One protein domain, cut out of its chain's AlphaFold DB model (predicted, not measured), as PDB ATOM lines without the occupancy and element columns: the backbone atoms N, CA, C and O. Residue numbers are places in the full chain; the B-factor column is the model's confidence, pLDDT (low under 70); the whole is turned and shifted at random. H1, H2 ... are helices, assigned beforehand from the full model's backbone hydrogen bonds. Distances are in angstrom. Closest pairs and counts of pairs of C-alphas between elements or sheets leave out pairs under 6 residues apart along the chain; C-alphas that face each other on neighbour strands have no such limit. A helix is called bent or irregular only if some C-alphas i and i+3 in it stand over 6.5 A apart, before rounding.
ATOM      1  N   ASN A   2     -43.073  22.037 -45.537       72.00
ATOM      2  CA  ASN A   2     -44.386  21.432 -45.800       72.00
ATOM      3  C   ASN A   2     -44.622  20.212 -44.897       72.00
ATOM      4  O   ASN A   2     -44.008  19.165 -45.107       72.00
ATOM      5  N   LYS A   3     -45.540  20.330 -43.924       78.69
ATOM      6  CA  LYS A   3     -45.844  19.281 -42.925       78.69
ATOM      7  C   LYS A   3     -46.133  17.904 -43.559       78.69
ATOM      8  O   LYS A   3     -45.661  16.889 -43.057       78.69
ATOM      9  N   GLY A   4     -46.815  17.875 -44.708       82.69
ATOM     10  CA  GLY A   4     -47.136  16.641 -45.441       82.69
ATOM     11  C   GLY A   4     -45.938  15.879 -46.031       82.69
ATOM     12  O   GLY A   4     -46.066  14.686 -46.304       82.69
ATOM     13  N   ASN A   5     -44.770  16.511 -46.202       84.88
ATOM     14  CA  ASN A   5     -43.552  15.800 -46.613       84.88
ATOM     15  C   ASN A   5     -42.873  15.118 -45.417       84.88
ATOM     16  O   ASN A   5     -42.382  14.001 -45.559       84.88
ATOM     17  N   LEU A   6     -42.908  15.748 -44.236       90.06
ATOM     18  CA  LEU A   6     -42.331  15.187 -43.014       90.06
ATOM     19  C   LEU A   6     -43.041  13.885 -42.613       90.06
ATOM     20  O   LEU A   6     -42.376  12.884 -42.369       90.06
ATOM     21  N   GLY A   7     -44.380  13.857 -42.648       92.75
ATOM     22  CA  GLY A   7     -45.156  12.639 -42.364       92.75
ATOM     23  C   GLY A   7     -44.826  11.473 -43.306       92.75
ATOM     24  O   GLY A   7     -44.647  10.345 -42.857       92.75
ATOM     25  N   LYS A   8     -44.638  11.743 -44.607       92.25
ATOM     26  CA  LYS A   8     -44.196  10.725 -45.581       92.25
ATOM     27  C   LYS A   8     -42.786  10.207 -45.282       92.25
ATOM     28  O   LYS A   8     -42.526   9.021 -45.464       92.25
ATOM     29  N   GLN A   9     -41.884  11.074 -44.823       92.44
ATOM     30  CA  GLN A   9     -40.512  10.703 -44.476       92.44
ATOM     31  C   GLN A   9     -40.447   9.878 -43.181       92.44
ATOM     32  O   GLN A   9     -39.740   8.874 -43.148       92.44
ATOM     33  N   ILE A  10     -41.233  10.238 -42.160       93.75
ATOM     34  CA  ILE A  10     -41.403   9.450 -40.927       93.75
ATOM     35  C   ILE A  10     -41.929   8.051 -41.270       93.75
ATOM     36  O   ILE A  10     -41.296   7.058 -40.919       93.75
ATOM     37  N   HIS A  11     -43.000   7.957 -42.061       94.38
ATOM     38  CA  HIS A  11     -43.603   6.668 -42.401       94.38
ATOM     39  C   HIS A  11     -42.688   5.754 -43.246       94.38
ATOM     40  O   HIS A  11     -42.710   4.528 -43.118       94.38
ATOM     41  N   LEU A  12     -41.813   6.333 -44.080       95.44
ATOM     42  CA  LEU A  12     -40.756   5.578 -44.762       95.44
ATOM     43  C   LEU A  12     -39.706   5.028 -43.781       95.44
ATOM     44  O   LEU A  12     -39.291   3.877 -43.928       95.44
ATOM     45  N   LEU A  13     -39.304   5.811 -42.773       95.56
ATOM     46  CA  LEU A  13     -38.356   5.381 -41.740       95.56
ATOM     47  C   LEU A  13     -38.941   4.268 -40.858       95.56
ATOM     48  O   LEU A  13     -38.268   3.262 -40.642       95.56
ATOM     49  N   GLU A  14     -40.196   4.391 -40.422       96.38
ATOM     50  CA  GLU A  14     -40.938   3.338 -39.707       96.38
ATOM     51  C   GLU A  14     -40.952   2.027 -40.504       96.38
ATOM     52  O   GLU A  14     -40.553   0.968 -40.008       96.38
ATOM     53  N   ARG A  15     -41.346   2.103 -41.783       96.62
ATOM     54  CA  ARG A  15     -41.423   0.938 -42.671       96.62
ATOM     55  C   ARG A  15     -40.060   0.266 -42.864       96.62
ATOM     56  O   ARG A  15     -39.997  -0.961 -42.967       96.62
ATOM     57  N   ASP A  16     -38.973   1.031 -42.895       94.44
ATOM     58  CA  ASP A  16     -37.616   0.491 -43.000       94.44
ATOM     59  C   ASP A  16     -37.069  -0.048 -41.668       94.44
ATOM     60  O   ASP A  16     -36.342  -1.045 -41.679       94.44
ATOM     61  N   LEU A  17     -37.464   0.512 -40.521       96.12
ATOM     62  CA  LEU A  17     -37.183  -0.064 -39.201       96.12
ATOM     63  C   LEU A  17     -37.853  -1.438 -39.039       96.12
ATOM     64  O   LEU A  17     -37.187  -2.394 -38.636       96.12
ATOM     65  N   VAL A  18     -39.121  -1.579 -39.449       95.94
ATOM     66  CA  VAL A  18     -39.838  -2.870 -39.443       95.94
ATOM     67  C   VAL A  18     -39.139  -3.901 -40.340       95.94
ATOM     68  O   VAL A  18     -38.889  -5.026 -39.898       95.94
ATOM     69  N   LYS A  19     -38.722  -3.526 -41.562       94.88
ATOM     70  CA  LYS A  19     -37.922  -4.406 -42.444       94.88
ATOM     71  C   LYS A  19     -36.603  -4.840 -41.793       94.88
ATOM     72  O   LYS A  19     -36.235  -6.011 -41.894       94.88
ATOM     73  N   ARG A  20     -35.882  -3.920 -41.136       93.81
ATOM     74  CA  ARG A  20     -34.611  -4.221 -40.449       93.81
ATOM     75  C   ARG A  20     -34.819  -5.199 -39.294       93.81
ATOM     76  O   ARG A  20     -34.087  -6.184 -39.227       93.81
ATOM     77  N   LYS A  21     -35.840  -4.989 -38.453       94.62
ATOM     78  CA  LYS A  21     -36.212  -5.913 -37.366       94.62
ATOM     79  C   LYS A  21     -36.501  -7.316 -37.914       94.62
ATOM     80  O   LYS A  21     -35.860  -8.278 -37.499       94.62
ATOM     81  N   LEU A  22     -37.350  -7.420 -38.939       94.88
ATOM     82  CA  LEU A  22     -37.691  -8.700 -39.570       94.88
ATOM     83  C   LEU A  22     -36.463  -9.412 -40.173       94.88
ATOM     84  O   LEU A  22     -36.330 -10.628 -40.017       94.88
ATOM     85  N   LYS A  23     -35.528  -8.675 -40.796       93.25
ATOM     86  CA  LYS A  23     -34.251  -9.231 -41.286       93.25
ATOM     87  C   LYS A  23     -33.411  -9.809 -40.136       93.25
ATOM     88  O   LYS A  23     -32.945 -10.943 -40.243       93.25
ATOM     89  N   ILE A  24     -33.277  -9.078 -39.027       93.06
ATOM     90  CA  ILE A  24     -32.560  -9.531 -37.822       93.06
ATOM     91  C   ILE A  24     -33.214 -10.797 -37.247       93.06
ATOM     92  O   ILE A  24     -32.512 -11.759 -36.934       93.06
ATOM     93  N   ASP A  25     -34.546 -10.866 -37.182       93.19
ATOM     94  CA  ASP A  25     -35.266 -12.047 -36.685       93.19
ATOM     95  C   ASP A  25     -35.177 -13.260 -37.630       93.19
ATOM     96  O   ASP A  25     -35.238 -14.410 -37.182       93.19
ATOM     97  N   MET A  26     -35.008 -13.047 -38.939       93.00
ATOM     98  CA  MET A  26     -34.667 -14.117 -39.886       93.00
ATOM     99  C   MET A  26     -33.227 -14.606 -39.695       93.00
ATOM    100  O   MET A  26     -32.994 -15.816 -39.657       93.00
ATOM    101  N   GLU A  27     -32.263 -13.699 -39.526       90.50
ATOM    102  CA  GLU A  27     -30.860 -14.043 -39.267       90.50
ATOM    103  C   GLU A  27     -30.702 -14.781 -37.928       90.50
ATOM    104  O   GLU A  27     -30.095 -15.854 -37.895       90.50
ATOM    105  N   ARG A  28     -31.353 -14.315 -36.853       91.69
ATOM    106  CA  ARG A  28     -31.417 -14.986 -35.540       91.69
ATOM    107  C   ARG A  28     -31.988 -16.402 -35.655       91.69
ATOM    108  O   ARG A  28     -31.378 -17.351 -35.155       91.69
ATOM    109  N   ARG A  29     -33.109 -16.585 -36.368       91.12
ATOM    110  CA  ARG A  29     -33.703 -17.914 -36.620       91.12
ATOM    111  C   ARG A  29     -32.792 -18.817 -37.457       91.12
ATOM    112  O   ARG A  29     -32.702 -20.010 -37.170       91.12
ATOM    113  N   ASN A  30     -32.071 -18.281 -38.440       84.69
ATOM    114  CA  ASN A  30     -31.112 -19.050 -39.239       84.69
ATOM    115  C   ASN A  30     -29.859 -19.447 -38.439       84.69
ATOM    116  O   ASN A  30     -29.397 -20.584 -38.555       84.69
ATOM    117  N   ILE A  31     -29.357 -18.570 -37.566       82.00
ATOM    118  CA  ILE A  31     -28.278 -18.877 -36.620       82.00
ATOM    119  C   ILE A  31     -28.708 -20.006 -35.672       82.00
ATOM    120  O   ILE A  31     -27.990 -21.002 -35.562       82.00
ATOM    121  N   LEU A  32     -29.900 -19.925 -35.069       80.44
ATOM    122  CA  LEU A  32     -30.444 -20.981 -34.204       80.44
ATOM    123  C   LEU A  32     -30.624 -22.316 -34.947       80.44
ATOM    124  O   LEU A  32     -30.179 -23.353 -34.450       80.44
ATOM    125  N   LYS A  33     -31.175 -22.302 -36.170       82.38
ATOM    126  CA  LYS A  33     -31.245 -23.490 -37.042       82.38
ATOM    127  C   LYS A  33     -29.855 -24.070 -37.322       82.38
ATOM    128  O   LYS A  33     -29.694 -25.288 -37.282       82.38
ATOM    129  N   SER A  34     -28.839 -23.230 -37.543       70.06
ATOM    130  CA  SER A  34     -27.461 -23.692 -37.753       70.06
ATOM    131  C   SER A  34     -26.869 -24.357 -36.501       70.06
ATOM    132  O   SER A  34     -26.262 -25.420 -36.614       70.06
ATOM    133  N   PHE A  35     -27.118 -23.819 -35.301       72.00
ATOM    134  CA  PHE A  35     -26.698 -24.441 -34.041       72.00
ATOM    135  C   PHE A  35     -27.447 -25.748 -33.757       72.00
ATOM    136  O   PHE A  35     -26.831 -26.713 -33.307       72.00
ATOM    137  N   GLN A  36     -28.746 -25.825 -34.061       68.75
ATOM    138  CA  GLN A  36     -29.528 -27.055 -33.919       68.75
ATOM    139  C   GLN A  36     -29.072 -28.133 -34.916       68.75
ATOM    140  O   GLN A  36     -28.953 -29.300 -34.544       68.75
ATOM    141  N   ALA A  37     -28.745 -27.756 -36.156       63.38
ATOM    142  CA  ALA A  37     -28.146 -28.648 -37.149       63.38
ATOM    143  C   ALA A  37     -26.734 -29.108 -36.744       63.38
ATOM    144  O   ALA A  37     -26.393 -30.273 -36.946       63.38
ATOM    145  N   ILE A  38     -25.930 -28.236 -36.121       67.06
ATOM    146  CA  ILE A  38     -24.648 -28.623 -35.517       67.06
ATOM    147  C   ILE A  38     -24.890 -29.635 -34.394       67.06
ATOM    148  O   ILE A  38     -24.367 -30.734 -34.507       67.06
ATOM    149  N   ARG A  39     -25.741 -29.350 -33.391       64.75
ATOM    150  CA  ARG A  39     -26.067 -30.297 -32.299       64.75
ATOM    151  C   ARG A  39     -26.502 -31.669 -32.839       64.75
ATOM    152  O   ARG A  39     -25.923 -32.683 -32.460       64.75
ATOM    153  N   ARG A  40     -27.447 -31.691 -33.790       58.31
ATOM    154  CA  ARG A  40     -27.956 -32.913 -34.450       58.31
ATOM    155  C   ARG A  40     -26.918 -33.668 -35.293       58.31
ATOM    156  O   ARG A  40     -27.142 -34.830 -35.602       58.31
ATOM    157  N   THR A  41     -25.809 -33.039 -35.690       52.78
ATOM    158  CA  THR A  41     -24.730 -33.702 -36.453       52.78
ATOM    159  C   THR A  41     -23.460 -33.947 -35.636       52.78
ATOM    160  O   THR A  41     -22.650 -34.785 -36.024       52.78
ATOM    161  N   SER A  42     -23.275 -33.275 -34.498       51.22
ATOM    162  CA  SER A  42     -22.105 -33.433 -33.629       51.22
ATOM    163  C   SER A  42     -22.248 -34.539 -32.584       51.22
ATOM    164  O   SER A  42     -21.229 -34.950 -32.034       51.22
ATOM    165  N   ARG A  70     -15.822 -36.491 -35.227       61.62
ATOM    166  CA  ARG A  70     -14.537 -35.816 -35.010       61.62
ATOM    167  C   ARG A  70     -14.384 -34.681 -36.017       61.62
ATOM    168  O   ARG A  70     -13.883 -34.872 -37.127       61.62
ATOM    169  N   LEU A  71     -14.791 -33.480 -35.603       57.81
ATOM    170  CA  LEU A  71     -14.366 -32.236 -36.223       57.81
ATOM    171  C   LEU A  71     -12.842 -32.294 -36.293       57.81
ATOM    172  O   LEU A  71     -12.179 -32.418 -35.264       57.81
ATOM    173  N   SER A  72     -12.289 -32.260 -37.507       74.81
ATOM    174  CA  SER A  72     -10.839 -32.238 -37.671       74.81
ATOM    175  C   SER A  72     -10.270 -31.061 -36.885       74.81
ATOM    176  O   SER A  72     -10.911 -30.014 -36.789       74.81
ATOM    177  N   GLU A  73      -9.069 -31.210 -36.333       65.19
ATOM    178  CA  GLU A  73      -8.434 -30.181 -35.503       65.19
ATOM    179  C   GLU A  73      -8.453 -28.802 -36.185       65.19
ATOM    180  O   GLU A  73      -8.834 -27.803 -35.579       65.19
ATOM    181  N   LYS A  74      -8.204 -28.772 -37.502       73.62
ATOM    182  CA  LYS A  74      -8.366 -27.590 -38.360       73.62
ATOM    183  C   LYS A  74      -9.761 -26.950 -38.269       73.62
ATOM    184  O   LYS A  74      -9.849 -25.732 -38.150       73.62
ATOM    185  N   ARG A  75     -10.840 -27.740 -38.316       70.06
ATOM    186  CA  ARG A  75     -12.236 -27.269 -38.236       70.06
ATOM    187  C   ARG A  75     -12.627 -26.851 -36.814       70.06
ATOM    188  O   ARG A  75     -13.357 -25.877 -36.661       70.06
ATOM    189  N   LEU A  76     -12.103 -27.522 -35.786       78.25
ATOM    190  CA  LEU A  76     -12.261 -27.108 -34.385       78.25
ATOM    191  C   LEU A  76     -11.545 -25.773 -34.110       78.25
ATOM    192  O   LEU A  76     -12.112 -24.883 -33.484       78.25
ATOM    193  N   MET A  77     -10.324 -25.601 -34.623       81.19
ATOM    194  CA  MET A  77      -9.552 -24.360 -34.501       81.19
ATOM    195  C   MET A  77     -10.125 -23.219 -35.350       81.19
ATOM    196  O   MET A  77     -10.039 -22.059 -34.951       81.19
ATOM    197  N   GLU A  78     -10.757 -23.526 -36.484       82.38
ATOM    198  CA  GLU A  78     -11.540 -22.559 -37.255       82.38
ATOM    199  C   GLU A  78     -12.799 -22.114 -36.495       82.38
ATOM    200  O   GLU A  78     -13.056 -20.917 -36.407       82.38
ATOM    201  N   TRP A  79     -13.537 -23.044 -35.877       83.44
ATOM    202  CA  TRP A  79     -14.677 -22.714 -35.016       83.44
ATOM    203  C   TRP A  79     -14.245 -21.839 -33.827       83.44
ATOM    204  O   TRP A  79     -14.766 -20.737 -33.668       83.44
ATOM    205  N   LYS A  80     -13.183 -22.225 -33.102       84.50
ATOM    206  CA  LYS A  80     -12.554 -21.407 -32.045       84.50
ATOM    207  C   LYS A  80     -11.968 -20.078 -32.545       84.50
ATOM    208  O   LYS A  80     -11.593 -19.239 -31.725       84.50
ATOM    209  N   ARG A  81     -11.802 -19.858 -33.856       92.06
ATOM    210  CA  ARG A  81     -11.463 -18.537 -34.418       92.06
ATOM    211  C   ARG A  81     -12.732 -17.704 -34.596       92.06
ATOM    212  O   ARG A  81     -12.811 -16.635 -34.000       92.06
ATOM    213  N   ARG A  82     -13.730 -18.235 -35.311       87.06
ATOM    214  CA  ARG A  82     -15.025 -17.570 -35.552       87.06
ATOM    215  C   ARG A  82     -15.742 -17.198 -34.252       87.06
ATOM    216  O   ARG A  82     -16.332 -16.131 -34.157       87.06
ATOM    217  N   GLU A  83     -15.634 -18.033 -33.222       85.62
ATOM    218  CA  GLU A  83     -16.168 -17.746 -31.888       85.62
ATOM    219  C   GLU A  83     -15.499 -16.518 -31.240       85.62
ATOM    220  O   GLU A  83     -16.177 -15.671 -30.666       85.62
ATOM    221  N   ARG A  84     -14.171 -16.372 -31.362       90.94
ATOM    222  CA  ARG A  84     -13.442 -15.190 -30.864       90.94
ATOM    223  C   ARG A  84     -13.720 -13.939 -31.692       90.94
ATOM    224  O   ARG A  84     -13.732 -12.852 -31.126       90.94
ATOM    225  N   GLU A  85     -13.949 -14.091 -32.993       90.69
ATOM    226  CA  GLU A  85     -14.386 -13.011 -33.885       90.69
ATOM    227  C   GLU A  85     -15.793 -12.527 -33.488       90.69
ATOM    228  O   GLU A  85     -15.981 -11.334 -33.277       90.69
ATOM    229  N   LEU A  86     -16.740 -13.437 -33.227       89.00
ATOM    230  CA  LEU A  86     -18.073 -13.102 -32.708       89.00
ATOM    231  C   LEU A  86     -18.013 -12.462 -31.307       89.00
ATOM    232  O   LEU A  86     -18.608 -11.414 -31.084       89.00
ATOM    233  N   ARG A  87     -17.233 -13.026 -30.371       85.88
ATOM    234  CA  ARG A  87     -16.987 -12.436 -29.036       85.88
ATOM    235  C   ARG A  87     -16.214 -11.107 -29.090       85.88
ATOM    236  O   ARG A  87     -16.100 -10.435 -28.064       85.88
ATOM    237  N   ARG A  88     -15.613 -10.733 -30.223       88.12
ATOM    238  CA  ARG A  88     -15.056  -9.392 -30.459       88.12
ATOM    239  C   ARG A  88     -16.160  -8.467 -30.972       88.12
ATOM    240  O   ARG A  88     -16.448  -7.492 -30.292       88.12
ATOM    241  N   PHE A  89     -16.830  -8.847 -32.057       90.38
ATOM    242  CA  PHE A  89     -17.932  -8.099 -32.668       90.38
ATOM    243  C   PHE A  89     -19.039  -7.730 -31.668       90.38
ATOM    244  O   PHE A  89     -19.454  -6.580 -31.616       90.38
ATOM    245  N   MET A  90     -19.457  -8.667 -30.806       85.25
ATOM    246  CA  MET A  90     -20.443  -8.389 -29.752       85.25
ATOM    247  C   MET A  90     -19.974  -7.298 -28.778       85.25
ATOM    248  O   MET A  90     -20.763  -6.445 -28.402       85.25
ATOM    249  N   ARG A  91     -18.689  -7.284 -28.392       83.19
ATOM    250  CA  ARG A  91     -18.147  -6.236 -27.509       83.19
ATOM    251  C   ARG A  91     -17.972  -4.906 -28.231       83.19
ATOM    252  O   ARG A  91     -18.195  -3.875 -27.620       83.19
ATOM    253  N   GLU A  92     -17.597  -4.925 -29.506       84.19
ATOM    254  CA  GLU A  92     -17.520  -3.717 -30.338       84.19
ATOM    255  C   GLU A  92     -18.916  -3.092 -30.530       84.19
ATOM    256  O   GLU A  92     -19.043  -1.876 -30.435       84.19
ATOM    257  N   MET A  93     -19.965  -3.911 -30.677       78.75
ATOM    258  CA  MET A  93     -21.368  -3.474 -30.663       78.75
ATOM    259  C   MET A  93     -21.792  -2.875 -29.311       78.75
ATOM    260  O   MET A  93     -22.252  -1.741 -29.284       78.75
TER     261      MET A  93
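AT A GLANCE: This is residues 2 to 42 and 70 to 93 of the 835 residues of an uncharacterized protein of Lottia gigantea (UniProt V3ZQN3). What shape do these atoms make? One long, straight helix, H1, makes the length of the model, and a shorter helix, H2, runs back beside its later part with an open gap between the two. What is printed? The printed part has 65 residues with two named helices, H1 then H2, and no named strand; the class is all helix. How spread out is it? It is extended, with a radius of gyration of the C-alphas of 19.6 A and spans of 65 by 26 by 13 A.

IN THESE COORDINATES: Where is the longest helix? H1 is residues 3 to 42, from C-alpha 3 at (-45.844, 19.281, -42.925) to C-alpha 42 at (-22.105, -33.433, -33.629), 58.6 A. Where is the other? H2 is residues 73 to 93, 30.1 A from first to last C-alpha, and ends with C-alpha 93 at (-21.368, -3.474, -30.663).

HOW THE PARTS SIT: Do the helices meet? H1 and H2 are apart, with no C-alpha of the one within 8 A of the other. Which way do they run? The N-to-C direction is (0.37, -0.91, 0.19) for H1 and (-0.36, 0.89, 0.27) for H2. How complete are their backbones? O i to N i+4 pairs are within hydrogen-bond range in 35 of 36 cases in H1 and 15 of 17 in H2, and neither helix is bent.

THE WHOLE: How large is it? The two C-alphas farthest apart, those of Asn 2 and Arg 70, are 65.5 A apart. Where is the cut? Residues 43 to 69 are not printed, in the link across the cut from H1 to H2; C-alphas 42 and 70 are 8.1 A apart. Where is confidence low? The mean pLDDT of the printed part is 83.2, and residues 36 to 42, 70 to 71 and 73 are under 70.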